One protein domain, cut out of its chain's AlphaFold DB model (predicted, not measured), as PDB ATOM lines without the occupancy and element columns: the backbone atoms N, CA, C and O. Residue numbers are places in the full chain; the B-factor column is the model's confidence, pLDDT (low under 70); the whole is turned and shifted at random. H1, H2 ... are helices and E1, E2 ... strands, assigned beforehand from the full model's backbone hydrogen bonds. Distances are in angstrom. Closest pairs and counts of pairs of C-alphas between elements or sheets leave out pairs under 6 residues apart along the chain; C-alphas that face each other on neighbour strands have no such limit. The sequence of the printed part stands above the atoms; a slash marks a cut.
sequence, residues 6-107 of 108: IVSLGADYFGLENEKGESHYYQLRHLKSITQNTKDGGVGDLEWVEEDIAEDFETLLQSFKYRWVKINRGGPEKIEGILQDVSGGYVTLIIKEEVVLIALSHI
ATOM      1  N   ILE A   6     145.719 145.469 154.541       88.94
ATOM      2  CA  ILE A   6     144.880 145.003 153.433       88.94
ATOM      3  C   ILE A   6     144.124 146.215 152.894       88.94
ATOM      4  O   ILE A   6     143.402 146.860 153.648       88.94
ATOM      5  N   VAL A   7     144.309 146.510 151.610       87.81
ATOM      6  CA  VAL A   7     143.736 147.693 150.941       87.81
ATOM      7  C   VAL A   7     142.767 147.329 149.815       87.81
ATOM      8  O   VAL A   7     142.050 148.183 149.318       87.81
ATOM      9  N   SER A   8     142.727 146.060 149.401       86.50
ATOM     10  CA  SER A   8     141.829 145.575 148.350       86.50
ATOM     11  C   SER A   8     141.479 144.111 148.596       86.50
ATOM     12  O   SER A   8     142.321 143.339 149.066       86.50
ATOM     13  N   LEU A   9     140.248 143.718 148.277       89.44
ATOM     14  CA  LEU A   9     139.773 142.344 148.389       89.44
ATOM     15  C   LEU A   9     138.874 142.023 147.195       89.44
ATOM     16  O   LEU A   9     137.784 142.577 147.087       89.44
ATOM     17  N   GLY A  10     139.337 141.130 146.325       89.88
ATOM     18  CA  GLY A  10     138.525 140.557 145.251       89.88
ATOM     19  C   GLY A  10     137.988 139.176 145.631       89.88
ATOM     20  O   GLY A  10     138.206 138.683 146.740       89.88
ATOM     21  N   ALA A  11     137.322 138.512 144.688       92.31
ATOM     22  CA  ALA A  11     136.736 137.189 144.888       92.31
ATOM     23  C   ALA A  11     137.790 136.102 145.168       92.31
ATOM     24  O   ALA A  11     137.559 135.208 145.985       92.31
ATOM     25  N   ASP A  12     138.951 136.165 144.505       94.06
ATOM     26  CA  ASP A  12     140.015 135.162 144.628       94.06
ATOM     27  C   ASP A  12     141.411 135.745 144.913       94.06
ATOM     28  O   ASP A  12     142.409 135.013 144.866       94.06
ATOM     29  N   TYR A  13     141.497 137.025 145.293       93.81
ATOM     30  CA  TYR A  13     142.746 137.690 145.673       93.81
ATOM     31  C   TYR A  13     142.569 138.732 146.785       93.81
ATOM     32  O   TYR A  13     141.464 139.185 147.066       93.81
ATOM     33  N   PHE A  14     143.682 139.162 147.383       92.69
ATOM     34  CA  PHE A  14     143.735 140.376 148.203       92.69
ATOM     35  C   PHE A  14     144.944 141.245 147.839       92.69
ATOM     36  O   PHE A  14     145.980 140.738 147.400       92.69
ATOM     37  N   GLY A  15     144.797 142.555 148.025       92.00
ATOM     38  CA  GLY A  15     145.854 143.553 147.929       92.00
ATOM     39  C   GLY A  15     146.380 143.927 149.314       92.00
ATOM     40  O   GLY A  15     145.608 144.218 150.226       92.00
ATOM     41  N   LEU A  16     147.698 143.922 149.466       92.25
ATOM     42  CA  LEU A  16     148.428 144.280 150.672       92.25
ATOM     43  C   LEU A  16     149.357 145.449 150.361       92.25
ATOM     44  O   LEU A  16     150.273 145.315 149.550       92.25
ATOM     45  N   GLU A  17     149.168 146.567 151.041       90.69
ATOM     46  CA  GLU A  17     150.126 147.662 151.025       90.69
ATOM     47  C   GLU A  17     151.118 147.485 152.175       90.69
ATOM     48  O   GLU A  17     150.732 147.307 153.333       90.69
ATOM     49  N   ASN A  18     152.413 147.475 151.862       91.38
ATOM     50  CA  ASN A  18     153.446 147.402 152.892       91.38
ATOM     51  C   ASN A  18     153.776 148.793 153.466       91.38
ATOM     52  O   ASN A  18     153.363 149.821 152.945       91.38
ATOM     53  N   GLU A  19     154.602 148.837 154.512       89.12
ATOM     54  CA  GLU A  19     155.022 150.091 155.170       89.12
ATOM     55  C   GLU A  19     155.784 151.066 154.245       89.12
ATOM     56  O   GLU A  19     156.010 152.215 154.614       89.12
ATOM     57  N   LYS A  20     156.200 150.622 153.050       90.00
ATOM     58  CA  LYS A  20     156.859 151.454 152.032       90.00
ATOM     59  C   LYS A  20     155.879 152.027 151.000       90.00
ATOM     60  O   LYS A  20     156.331 152.725 150.097       90.00
ATOM     61  N   GLY A  21     154.584 151.719 151.103       86.44
ATOM     62  CA  GLY A  21     153.570 152.099 150.116       86.44
ATOM     63  C   GLY A  21     153.588 151.243 148.842       86.44
ATOM     64  O   GLY A  21     153.075 151.661 147.811       86.44
ATOM     65  N   GLU A  22     154.215 150.062 148.862       89.38
ATOM     66  CA  GLU A  22     154.214 149.149 147.714       89.38
ATOM     67  C   GLU A  22     152.998 148.212 147.783       89.38
ATOM     68  O   GLU A  22     152.876 147.399 148.712       89.38
ATOM     69  N   SER A  23     152.138 148.259 146.766       90.38
ATOM     70  CA  SER A  23     150.985 147.362 146.639       90.38
ATOM     71  C   SER A  23     151.405 145.974 146.139       90.38
ATOM     72  O   SER A  23     152.038 145.827 145.092       90.38
ATOM     73  N   HIS A  24     151.025 144.939 146.881       92.31
ATOM     74  CA  HIS A  24     151.264 143.534 146.566       92.31
ATOM     75  C   HIS A  24     149.932 142.801 146.438       92.31
ATOM     76  O   HIS A  24     149.090 142.922 147.320       92.31
ATOM     77  N   TYR A  25     149.754 141.998 145.393       93.38
ATOM     78  CA  TYR A  25     148.514 141.257 145.168       93.38
ATOM     79  C   TYR A  25     148.767 139.755 145.240       93.38
ATOM     80  O   TYR A  25     149.686 139.248 144.597       93.38
ATOM     81  N   TYR A  26     147.949 139.053 146.019       92.94
ATOM     82  CA  TYR A  26     148.114 137.629 146.302       92.94
ATOM     83  C   TYR A  26     146.833 136.868 145.990       92.94
ATOM     84  O   TYR A  26     145.760 137.254 146.449       92.94
ATOM     85  N   GLN A  27     146.949 135.741 145.287       92.94
ATOM     86  CA  GLN A  27     145.820 134.830 145.112       92.94
ATOM     87  C   GLN A  27     145.496 134.108 146.426       92.94
ATOM     88  O   GLN A  27     146.374 133.507 147.057       92.94
ATOM     89  N   LEU A  28     144.215 134.058 146.792       92.19
ATOM     90  CA  LEU A  28     143.740 133.381 148.001       92.19
ATOM     91  C   LEU A  28     144.053 131.878 147.986       92.19
ATOM     92  O   LEU A  28     144.357 131.300 149.026       92.19
ATOM     93  N   ARG A  29     144.083 131.241 146.808       90.44
ATOM     94  CA  ARG A  29     144.393 129.804 146.667       90.44
ATOM     95  C   ARG A  29     145.807 129.409 147.122       90.44
ATOM     96  O   ARG A  29     146.069 128.231 147.357       90.44
ATOM     97  N   HIS A  30     146.737 130.362 147.196       88.44
ATOM     98  CA  HIS A  30     148.125 130.123 147.614       88.44
ATOM     99  C   HIS A  30     148.405 130.572 149.052       88.44
ATOM    100  O   HIS A  30     149.489 130.315 149.588       88.44
ATOM    101  N   LEU A  31     147.421 131.194 149.695       88.62
ATOM    102  CA  LEU A  31     147.503 131.678 151.058       88.62
ATOM    103  C   LEU A  31     147.386 130.510 152.048       88.62
ATOM    104  O   LEU A  31     146.401 129.778 152.063       88.62
ATOM    105  N   LYS A  32     148.402 130.337 152.900       87.31
ATOM    106  CA  LYS A  32     148.414 129.262 153.910       87.31
ATOM    107  C   LYS A  32     147.738 129.657 155.222       87.31
ATOM    108  O   LYS A  32     147.103 128.828 155.860       87.31
ATOM    109  N   SER A  33     147.940 130.898 155.653       88.12
ATOM    110  CA  SER A  33     147.460 131.418 156.935       88.12
ATOM    111  C   SER A  33     147.588 132.936 156.961       88.12
ATOM    112  O   SER A  33     148.564 133.466 156.426       88.12
ATOM    113  N   ILE A  34     146.674 133.611 157.656       87.12
ATOM    114  CA  ILE A  34     146.770 135.031 158.009       87.12
ATOM    115  C   ILE A  34     146.830 135.125 159.531       87.12
ATOM    116  O   ILE A  34     146.071 134.449 160.224       87.12
ATOM    117  N   THR A  35     147.712 135.982 160.041       88.31
ATOM    118  CA  THR A  35     147.820 136.262 161.474       88.31
ATOM    119  C   THR A  35     147.627 137.751 161.704       88.31
ATOM    120  O   THR A  35     148.405 138.558 161.203       88.31
ATOM    121  N   GLN A  36     146.618 138.111 162.495       83.69
ATOM    122  CA  GLN A  36     146.407 139.481 162.946       83.69
ATOM    123  C   GLN A  36     147.097 139.686 164.298       83.69
ATOM    124  O   GLN A  36     146.872 138.929 165.243       83.69
ATOM    125  N   ASN A  37     147.941 140.714 164.402       81.69
ATOM    126  CA  ASN A  37     148.525 141.097 165.682       81.69
ATOM    127  C   ASN A  37     147.513 141.938 166.472       81.69
ATOM    128  O   ASN A  37     147.292 143.103 166.160       81.69
ATOM    129  N   THR A  38     146.927 141.362 167.520       75.38
ATOM    130  CA  THR A  38     145.928 142.030 168.373       75.38
ATOM    131  C   THR A  38     146.491 143.184 169.208       75.38
ATOM    132  O   THR A  38     145.720 143.938 169.794       75.38
ATOM    133  N   LYS A  39     147.822 143.347 169.261       76.00
ATOM    134  CA  LYS A  39     148.492 144.482 169.917       76.00
ATOM    135  C   LYS A  39     148.678 145.689 168.998       76.00
ATOM    136  O   LYS A  39     148.837 146.790 169.508       76.00
ATOM    137  N   ASP A  40     148.603 145.497 167.680       65.44
ATOM    138  CA  ASP A  40     148.685 146.572 166.677       65.44
ATOM    139  C   ASP A  40     147.291 147.200 166.434       65.44
ATOM    140  O   ASP A  40     146.997 147.714 165.359       65.44
ATOM    141  N   GLY A  41     146.403 147.117 167.436       50.56
ATOM    142  CA  GLY A  41     144.996 147.500 167.372       50.56
ATOM    143  C   GLY A  41     144.784 149.003 167.233       50.56
ATOM    144  O   GLY A  41     144.497 149.689 168.209       50.56
ATOM    145  N   GLY A  42     144.861 149.491 166.002       55.16
ATOM    146  CA  GLY A  42     144.046 150.599 165.540       55.16
ATOM    147  C   GLY A  42     142.996 150.028 164.604       55.16
ATOM    148  O   GLY A  42     143.333 149.569 163.514       55.16
ATOM    149  N   VAL A  43     141.722 150.071 164.998       54.59
ATOM    150  CA  VAL A  43     140.664 150.230 163.998       54.59
ATOM    151  C   VAL A  43     140.885 151.642 163.467       54.59
ATOM    152  O   VAL A  43     140.357 152.604 164.009       54.59
ATOM    153  N   GLY A  44     141.818 151.789 162.524       53.78
ATOM    154  CA  GLY A  44     141.818 152.976 161.692       53.78
ATOM    155  C   GLY A  44     140.479 152.965 160.979       53.78
ATOM    156  O   GLY A  44     140.065 151.900 160.512       53.78
ATOM    157  N   ASP A  45     139.803 154.108 160.948       49.84
ATOM    158  CA  ASP A  45     138.677 154.353 160.057       49.84
ATOM    159  C   ASP A  45     139.194 154.223 158.615       49.84
ATOM    160  O   ASP A  45     139.486 155.198 157.931       49.84
ATOM    161  N   LEU A  46     139.422 152.985 158.178       55.97
ATOM    162  CA  LEU A  46     139.576 152.626 156.787       55.97
ATOM    163  C   LEU A  46     138.176 152.794 156.223       55.97
ATOM    164  O   LEU A  46     137.361 151.869 156.242       55.97
ATOM    165  N   GLU A  47     137.885 154.015 155.777       50.88
ATOM    166  CA  GLU A  47     136.954 154.203 154.681       50.88
ATOM    167  C   GLU A  47     137.468 153.286 153.577       50.88
ATOM    168  O   GLU A  47     138.473 153.566 152.923       50.88
ATOM    169  N   TRP A  48     136.842 152.113 153.466       55.78
ATOM    170  CA  TRP A  48     136.976 151.268 152.299       55.78
ATOM    171  C   TRP A  48     136.488 152.131 151.155       55.78
ATOM    172  O   TRP A  48     135.286 152.281 150.950       55.78
ATOM    173  N   VAL A  49     137.425 152.790 150.485       51.06
ATOM    174  CA  VAL A  49     137.104 153.481 149.256       51.06
ATOM    175  C   VAL A  49     136.671 152.357 148.329       51.06
ATOM    176  O   VAL A  49     137.468 151.472 148.011       51.06
ATOM    177  N   GLU A  50     135.388 152.342 147.975       51.78
ATOM    178  CA  GLU A  50     134.857 151.564 146.857       51.78
ATOM    179  C   GLU A  50     135.475 152.130 145.565       51.78
ATOM    180  O   GLU A  50     134.796 152.690 144.711       51.78
ATOM    181  N   GLU A  51     136.801 152.083 145.437       53.88
ATOM    182  CA  GLU A  51     137.427 152.123 144.125       53.88
ATOM    183  C   GLU A  51     137.001 150.855 143.384       53.88
ATOM    184  O   GLU A  51     136.663 149.855 144.020       53.88
ATOM    185  N   ASP A  52     136.987 150.904 142.049       57.59
ATOM    186  CA  ASP A  52     136.728 149.762 141.166       57.59
ATOM    187  C   ASP A  52     137.733 148.631 141.457       57.59
ATOM    188  O   ASP A  52     138.757 148.461 140.789       57.59
ATOM    189  N   ILE A  53     137.468 147.867 142.515       70.75
ATOM    190  CA  ILE A  53     138.204 146.671 142.876       70.75
ATOM    191  C   ILE A  53     137.860 145.657 141.795       70.75
ATOM    192  O   ILE A  53     136.691 145.345 141.562       70.75
ATOM    193  N   ALA A  54     138.885 145.154 141.116       82.50
ATOM    194  CA  ALA A  54     138.695 144.097 140.144       82.50
ATOM    195  C   ALA A  54     137.997 142.895 140.797       82.50
ATOM    196  O   ALA A  54     138.337 142.493 141.911       82.50
ATOM    197  N   GLU A  55     137.023 142.319 140.094       88.88
ATOM    198  CA  GLU A  55     136.205 141.227 140.631       88.88
ATOM    199  C   GLU A  55     137.064 140.015 141.014       88.88
ATOM    200  O   GLU A  55     136.899 139.442 142.089       88.88
ATOM    201  N   ASP A  56     138.028 139.662 140.166       93.06
ATOM    202  CA  ASP A  56     138.935 138.537 140.355       93.06
ATOM    203  C   ASP A  56     140.379 138.880 139.956       93.06
ATOM    204  O   ASP A  56     140.695 139.961 139.446       93.06
ATOM    205  N   PHE A  57     141.292 137.948 140.221       93.69
ATOM    206  CA  PHE A  57     142.716 138.118 139.967       93.69
ATOM    207  C   PHE A  57     143.028 138.276 138.477       93.69
ATOM    208  O   PHE A  57     143.997 138.943 138.117       93.69
ATOM    209  N   GLU A  58     142.234 137.668 137.595       94.75
ATOM    210  CA  GLU A  58     142.425 137.809 136.154       94.75
ATOM    211  C   GLU A  58     142.088 139.234 135.702       94.75
ATOM    212  O   GLU A  58     142.910 139.882 135.053       94.75
ATOM    213  N   THR A  59     140.937 139.753 136.123       94.69
ATOM    214  CA  THR A  59     140.483 141.126 135.868       94.69
ATOM    215  C   THR A  59     141.449 142.144 136.477       94.69
ATOM    216  O   THR A  59     141.790 143.147 135.844       94.69
ATOM    217  N   LEU A  60     141.993 141.852 137.663       94.88
ATOM    218  CA  LEU A  60     143.042 142.662 138.280       94.88
ATOM    219  C   LEU A  60     144.269 142.748 137.370       94.88
ATOM    220  O   LEU A  60     144.755 143.841 137.083       94.88
ATOM    221  N   LEU A  61     144.770 141.614 136.882       95.56
ATOM    222  CA  LEU A  61     145.919 141.598 135.978       95.56
ATOM    223  C   LEU A  61     145.607 142.291 134.643       95.56
ATOM    224  O   LEU A  61     146.480 142.962 134.089       95.56
ATOM    225  N   GLN A  62     144.375 142.182 134.138       95.62
ATOM    226  CA  GLN A  62     143.934 142.914 132.948       95.62
ATOM    227  C   GLN A  62     144.012 144.434 133.159       95.62
ATOM    228  O   GLN A  62     144.425 145.147 132.243       95.62
ATOM    229  N   SER A  63     143.717 144.930 134.367       94.38
ATOM    230  CA  SER A  63     143.869 146.352 134.721       94.38
ATOM    231  C   SER A  63     145.332 146.837 134.698       94.38
ATOM    232  O   SER A  63     145.605 148.036 134.571       94.38
ATOM    233  N   PHE A  64     146.293 145.907 134.762       95.31
ATOM    234  CA  PHE A  64     147.730 146.182 134.690       95.31
ATOM    235  C   PHE A  64     148.323 146.038 133.289       95.31
ATOM    236  O   PHE A  64     149.541 146.167 133.136       95.31
ATOM    237  N   LYS A  65     147.502 145.818 132.255       96.06
ATOM    238  CA  LYS A  65     147.979 145.828 130.868       96.06
ATOM    239  C   LYS A  65     148.778 147.102 130.574       96.06
ATOM    240  O   LYS A  65     148.411 148.211 130.958       96.06
ATOM    241  N   TYR A  66     149.902 146.901 129.901       97.06
ATOM    242  CA  TYR A  66     150.917 147.879 129.522       97.06
ATOM    243  C   TYR A  66     151.672 148.537 130.682       97.06
ATOM    244  O   TYR A  66     152.422 149.490 130.464       97.06
ATOM    245  N   ARG A  67     151.534 148.026 131.913       96.56
ATOM    246  CA  ARG A  67     152.302 148.492 133.075       96.56
ATOM    247  C   ARG A  67     153.493 147.581 133.345       96.56
ATOM    248  O   ARG A  67     153.470 146.387 133.044       96.56
ATOM    249  N   TRP A  68     154.535 148.155 133.946       96.50
ATOM    250  CA  TRP A  68     155.641 147.376 134.490       96.50
ATOM    251  C   TRP A  68     155.177 146.649 135.751       96.50
ATOM    252  O   TRP A  68     154.718 147.283 136.700       96.50
ATOM    253  N   VAL A  69     155.308 145.327 135.766       96.25
ATOM    254  CA  VAL A  69     154.883 144.470 136.873       96.25
ATOM    255  C   VAL A  69     156.006 143.544 137.307       96.25
ATOM    256  O   VAL A  69     156.912 143.202 136.545       96.25
ATOM    257  N   LYS A  70     155.903 143.095 138.555       95.44
ATOM    258  CA  LYS A  70     156.730 142.041 139.127       95.44
ATOM    259  C   LYS A  70     155.849 140.853 139.473       95.44
ATOM    260  O   LYS A  70     154.946 140.976 140.293       95.44
ATOM    261  N   ILE A  71     156.138 139.704 138.876       94.56
ATOM    262  CA  ILE A  71     155.408 138.456 139.092       94.56
ATOM    263  C   ILE A  71     156.301 137.485 139.865       94.56
ATOM    264  O   ILE A  71     157.410 137.154 139.442       94.56
ATOM    265  N   ASN A  72     155.806 137.006 141.002       92.75
ATOM    266  CA  ASN A  72     156.458 135.957 141.782       92.75
ATOM    267  C   ASN A  72     155.853 134.604 141.385       92.75
ATOM    268  O   ASN A  72     154.632 134.479 141.303       92.75
ATOM    269  N   ARG A  73     156.686 133.589 141.117       86.44
ATOM    270  CA  ARG A  73     156.230 132.267 140.630       86.44
ATOM    271  C   ARG A  73     156.344 131.136 141.662       86.44
ATOM    272  O   ARG A  73     156.110 129.961 141.374       86.44
ATOM    273  N   GLY A  74     156.687 131.490 142.899       73.44
ATOM    274  CA  GLY A  74     157.050 130.550 143.954       73.44
ATOM    275  C   GLY A  74     158.542 130.211 143.967       73.44
ATOM    276  O   GLY A  74     159.242 130.318 142.965       73.44
ATOM    277  N   GLY A  75     159.048 129.809 145.136       70.06
ATOM    278  CA  GLY A  75     160.489 129.618 145.327       70.06
ATOM    279  C   GLY A  75     161.262 130.943 145.200       70.06
ATOM    280  O   GLY A  75     160.711 131.997 145.514       70.06
ATOM    281  N   PRO A  76     162.534 130.918 144.773       68.94
ATOM    282  CA  PRO A  76     163.320 132.129 144.523       68.94
ATOM    283  C   PRO A  76     163.014 132.788 143.161       68.94
ATOM    284  O   PRO A  76     163.661 133.774 142.806       68.94
ATOM    285  N   GLU A  77     162.057 132.259 142.390       82.88
ATOM    286  CA  GLU A  77     161.767 132.718 141.033       82.88
ATOM    287  C   GLU A  77     160.832 133.932 141.036       82.88
ATOM    288  O   GLU A  77     159.647 133.858 141.381       82.88
ATOM    289  N   LYS A  78     161.383 135.066 140.608       89.06
ATOM    290  CA  LYS A  78     160.668 136.317 140.347       89.06
ATOM    291  C   LYS A  78     161.023 136.807 138.952       89.06
ATOM    292  O   LYS A  78     162.159 136.641 138.509       89.06
ATOM    293  N   ILE A  79     160.059 137.420 138.283       93.06
ATOM    294  CA  ILE A  79     160.226 137.946 136.934       93.06
ATOM    295  C   ILE A  79     159.577 139.322 136.831       93.06
ATOM    296  O   ILE A  79     158.534 139.569 137.432       93.06
ATOM    297  N   GLU A  80     160.229 140.233 136.122       95.50
ATOM    298  CA  GLU A  80     159.836 141.638 136.020       95.50
ATOM    299  C   GLU A  80     159.803 142.039 134.544       95.50
ATOM    300  O   GLU A  80     160.681 141.639 133.777       95.50
ATOM    301  N   GLY A  81     158.783 142.795 134.140       96.69
ATOM    302  CA  GLY A  81     158.592 143.207 132.751       96.69
ATOM    303  C   GLY A  81     157.275 143.939 132.526       96.69
ATOM    304  O   GLY A  81     156.546 144.231 133.472       96.69
ATOM    305  N   ILE A  82     156.960 144.235 131.266       97.75
ATOM    306  CA  ILE A  82     155.703 144.896 130.890       97.75
ATOM    307  C   ILE A  82     154.626 143.834 130.689       97.75
ATOM    308  O   ILE A  82     154.815 142.920 129.888       97.75
ATOM    309  N   LEU A  83     153.493 143.958 131.381       97.94
ATOM    310  CA  LEU A  83     152.346 143.083 131.158       97.94
ATOM    311  C   LEU A  83     151.686 143.439 129.827       97.94
ATOM    312  O   LEU A  83     151.067 144.485 129.706       97.94
ATOM    313  N   GLN A  84     151.803 142.579 128.822       97.88
ATOM    314  CA  GLN A  84     151.256 142.834 127.490       97.88
ATOM    315  C   GLN A  84     149.803 142.373 127.360       97.88
ATOM    316  O   GLN A  84     148.976 143.086 126.796       97.88
ATOM    317  N   ASP A  85     149.498 141.171 127.855       97.69
ATOM    318  CA  ASP A  85     148.163 140.586 127.760       97.69
ATOM    319  C   ASP A  85     147.875 139.617 128.914       97.69
ATOM    320  O   ASP A  85     148.795 139.072 129.528       97.69
ATOM    321  N   VAL A  86     146.587 139.397 129.176       96.81
ATOM    322  CA  VAL A  86     146.068 138.364 130.076       96.81
ATOM    323  C   VAL A  86     144.928 137.677 129.347       96.81
ATOM    324  O   VAL A  86     143.918 138.318 129.051       96.81
ATOM    325  N   SER A  87     145.112 136.405 129.010       94.12
ATOM    326  CA  SER A  87     144.111 135.626 128.287       94.12
ATOM    327  C   SER A  87     144.360 134.126 128.434       94.12
ATOM    328  O   SER A  87     145.493 133.665 128.593       94.12
ATOM    329  N   GLY A  88     143.280 133.337 128.413       93.00
ATOM    330  CA  GLY A  88     143.352 131.872 128.392       93.00
ATOM    331  C   GLY A  88     144.050 131.246 129.606       93.00
ATOM    332  O   GLY A  88     144.630 130.171 129.477       93.00
ATOM    333  N   GLY A  89     144.044 131.913 130.764       94.12
ATOM    334  CA  GLY A  89     144.763 131.447 131.951       94.12
ATOM    335  C   GLY A  89     146.273 131.714 131.923       94.12
ATOM    336  O   GLY A  89     147.004 131.145 132.740       94.12
ATOM    337  N   TYR A  90     146.743 132.604 131.043       96.31
ATOM    338  CA  TYR A  90     148.132 133.052 130.989       96.31
ATOM    339  C   TYR A  90     148.282 134.576 131.049       96.31
ATOM    340  O   TYR A  90     147.436 135.329 130.573       96.31
ATOM    341  N   VAL A  91     149.418 135.017 131.591       96.88
ATOM    342  CA  VAL A  91     149.950 136.375 131.461       96.88
ATOM    343  C   VAL A  91     151.074 136.361 130.437       96.88
ATOM    344  O   VAL A  91     151.987 135.538 130.523       96.88
ATOM    345  N   THR A  92     151.034 137.307 129.507       97.75
ATOM    346  CA  THR A  92     152.129 137.576 128.574       97.75
ATOM    347  C   THR A  92     152.932 138.770 129.078       97.75
ATOM    348  O   THR A  92     152.381 139.860 129.231       97.75
ATOM    349  N   LEU A  93     154.229 138.580 129.322       97.44
ATOM    350  CA  LEU A  93     155.171 139.638 129.684       97.44
ATOM    351  C   LEU A  93     156.142 139.923 128.538       97.44
ATOM    352  O   LEU A  93     156.643 138.996 127.906       97.44
ATOM    353  N   ILE A  94     156.470 141.195 128.331       97.38
ATOM    354  CA  ILE A  94     157.608 141.620 127.512       97.38
ATOM    355  C   ILE A  94     158.780 141.919 128.441       97.38
ATOM    356  O   ILE A  94     158.667 142.732 129.365       97.38
ATOM    357  N   ILE A  95     159.913 141.269 128.189       95.38
ATOM    358  CA  ILE A  95     161.134 141.396 128.982       95.38
ATOM    359  C   ILE A  95     162.287 141.646 128.025       95.38
ATOM    360  O   ILE A  95     162.737 140.740 127.330       95.38
ATOM    361  N   LYS A  96     162.785 142.886 128.003       92.00
ATOM    362  CA  LYS A  96     163.766 143.339 127.007       92.00
ATOM    363  C   LYS A  96     163.246 143.070 125.583       92.00
ATOM    364  O   LYS A  96     162.327 143.755 125.154       92.00
ATOM    365  N   GLU A  97     163.809 142.085 124.890       93.25
ATOM    366  CA  GLU A  97     163.472 141.698 123.512       93.25
ATOM    367  C   GLU A  97     162.734 140.348 123.443       93.25
ATOM    368  O   GLU A  97     162.493 139.820 122.361       93.25
ATOM    369  N   GLU A  98     162.360 139.781 124.595       95.25
ATOM    370  CA  GLU A  98     161.701 138.480 124.701       95.25
ATOM    371  C   GLU A  98     160.240 138.609 125.150       95.25
ATOM    372  O   GLU A  98     159.869 139.504 125.915       95.25
ATOM    373  N   VAL A  99     159.416 137.658 124.702       96.12
ATOM    374  CA  VAL A  99     158.030 137.481 125.147       96.12
ATOM    375  C   VAL A  99     157.953 136.223 126.002       96.12
ATOM    376  O   VAL A  99     158.292 135.131 125.547       96.12
ATOM    377  N   VAL A 100     157.484 136.369 127.239       95.44
ATOM    378  CA  VAL A 100     157.378 135.279 128.212       95.44
ATOM    379  C   VAL A 100     155.920 135.043 128.572       95.44
ATOM    380  O   VAL A 100     155.210 135.963 128.967       95.44
ATOM    381  N   LEU A 101     155.490 133.785 128.486       95.50
ATOM    382  CA  LEU A 101     154.152 133.352 128.871       95.50
ATOM    383  C   LEU A 101     154.186 132.676 130.251       95.50
ATOM    384  O   LEU A 101     154.990 131.773 130.493       95.50
ATOM    385  N   ILE A 102     153.307 133.096 131.160       94.69
ATOM    386  CA  ILE A 102     153.240 132.596 132.540       94.69
ATOM    387  C   ILE A 102     151.815 132.148 132.837       94.69
ATOM    388  O   ILE A 102     150.889 132.941 132.738       94.69
ATOM    389  N   ALA A 103     151.630 130.890 133.238       94.12
ATOM    390  CA  ALA A 103     150.320 130.405 133.670       94.12
ATOM    391  C   ALA A 103     149.892 131.091 134.978       94.12
ATOM    392  O   ALA A 103     150.679 131.156 135.925       94.12
ATOM    393  N   LEU A 104     148.635 131.536 135.059       93.00
ATOM    394  CA  LEU A 104     148.066 132.197 136.242       93.00
ATOM    395  C   LEU A 104     148.171 131.320 137.499       93.00
ATOM    396  O   LEU A 104     148.393 131.829 138.593       93.00
ATOM    397  N   SER A 105     148.067 129.998 137.340       90.94
ATOM    398  CA  SER A 105     148.210 129.002 138.412       90.94
ATOM    399  C   SER A 105     149.623 128.897 138.998       90.94
ATOM    400  O   SER A 105     149.813 128.250 140.029       90.94
ATOM    401  N   HIS A 106     150.621 129.486 138.337       89.81
ATOM    402  CA  HIS A 106     152.001 129.518 138.811       89.81
ATOM    403  C   HIS A 106     152.357 130.826 139.522       89.81
ATOM    404  O   HIS A 106     153.462 130.908 140.045       89.81
ATOM    405  N   ILE A 107     151.474 131.829 139.560       91.31
ATOM    406  CA  ILE A 107     151.726 133.106 140.245       91.31
ATOM    407  C   ILE A 107     151.424 132.946 141.740       91.31
ATOM    408  O   ILE A 107     150.347 132.470 142.082       91.31
TER     409      ILE A 107
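AT A GLANCE: This is residues 6 to 107 of the 108 residues of the protein "Spore coat protein" of Bacillus wiedmannii (UniProt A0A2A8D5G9). A strongly twisted four-stranded sheet, E4 to E7, makes one end of the model, a small three-stranded sheet, E1 to E3, lies toward the other, and the short helix H1 sits between them at one side. From the small sheet a long link with no named element, residues 28 to 56, swings out in a wide loop, and its residues 32 to 45 stand free and stick out. The printed part has 102 residues, in the order E1 E2 E3 H1 E4 E5 E6 E7; both sheets are antiparallel, in the orders E4 E5 E6 E7 and E1 E2 E3. The class is mostly strand, with under half of the residues in named elements. The whole is only just compact, close to loose, with a radius of gyration of the C-alphas of 15.1 A, and elongated, spanning 48 by 30 by 25 A.

IN THESE COORDINATES: In the larger sheet E4 is residues 68 to 72, E5 residues 78 to 87, 20.5 A long, E6 residues 90 to 95, 15.6 A, and E7 residues 98 to 103, 16.6 A, ending at C-alpha 103 (150.320, 130.405, 133.670). H1 is residues 57 to 63, 9.8 A, from C-alpha 57 (142.716, 138.118, 139.967). E1 is residues 6 to 9, from C-alpha 6 (144.880, 145.003, 153.433); E2 is residues 13 to 17 and E3 residues 23 to 27.

HOW THE PARTS SIT: E4 E5 E6 E7 is a meander, each strand the antiparallel neighbour of the one before, and its strands' lines turn by 133 degrees from edge to edge. E5 bends by 92 degrees at residue 82, pairing with E4 over residues 78 to 82 and with E6 over residues 82 to 87. N 69 and O 81 are 2.8 A apart in the hairpin E4 and E5, N 84 and O 92 2.8 A in E5 and E6, and N 93 and O 100 2.8 A in E6 and E7. H1 is on this sheet at a height of 8.5 A, over E6 and slantwise to the strands, at 39 degrees to E6 on the local plane. The closest C-alphas of H1 and E5, those of Gln 62 and Val 86, are 5.8 A apart. H1 is also on the sheet E1 E2 E3, a second meander, at a height of 10.6 A; the closest C-alphas of H1 and E2, those of Tyr 13 and Phe 57, are 5.7 A apart. N 15 and O 8 are 2.8 A apart in the hairpin E1 and E2, and N 16 and O 24 2.7 A in E2 and E3. E3 and E4 are apart. In H1 every O i to N i+4 pair is within hydrogen-bond range.

THE WHOLE: The two C-alphas farthest apart, those of Lys 39 and Glu 97, are 48.8 A apart. Without the stretch that stands free, the body spans 43 by 26 by 23 A. The printed part has no cut; the link E3 to H1 is long, and the other links are tight. The mean pLDDT of the printed part is 86.5, with residues 40 to 52 and residue 76 under 70.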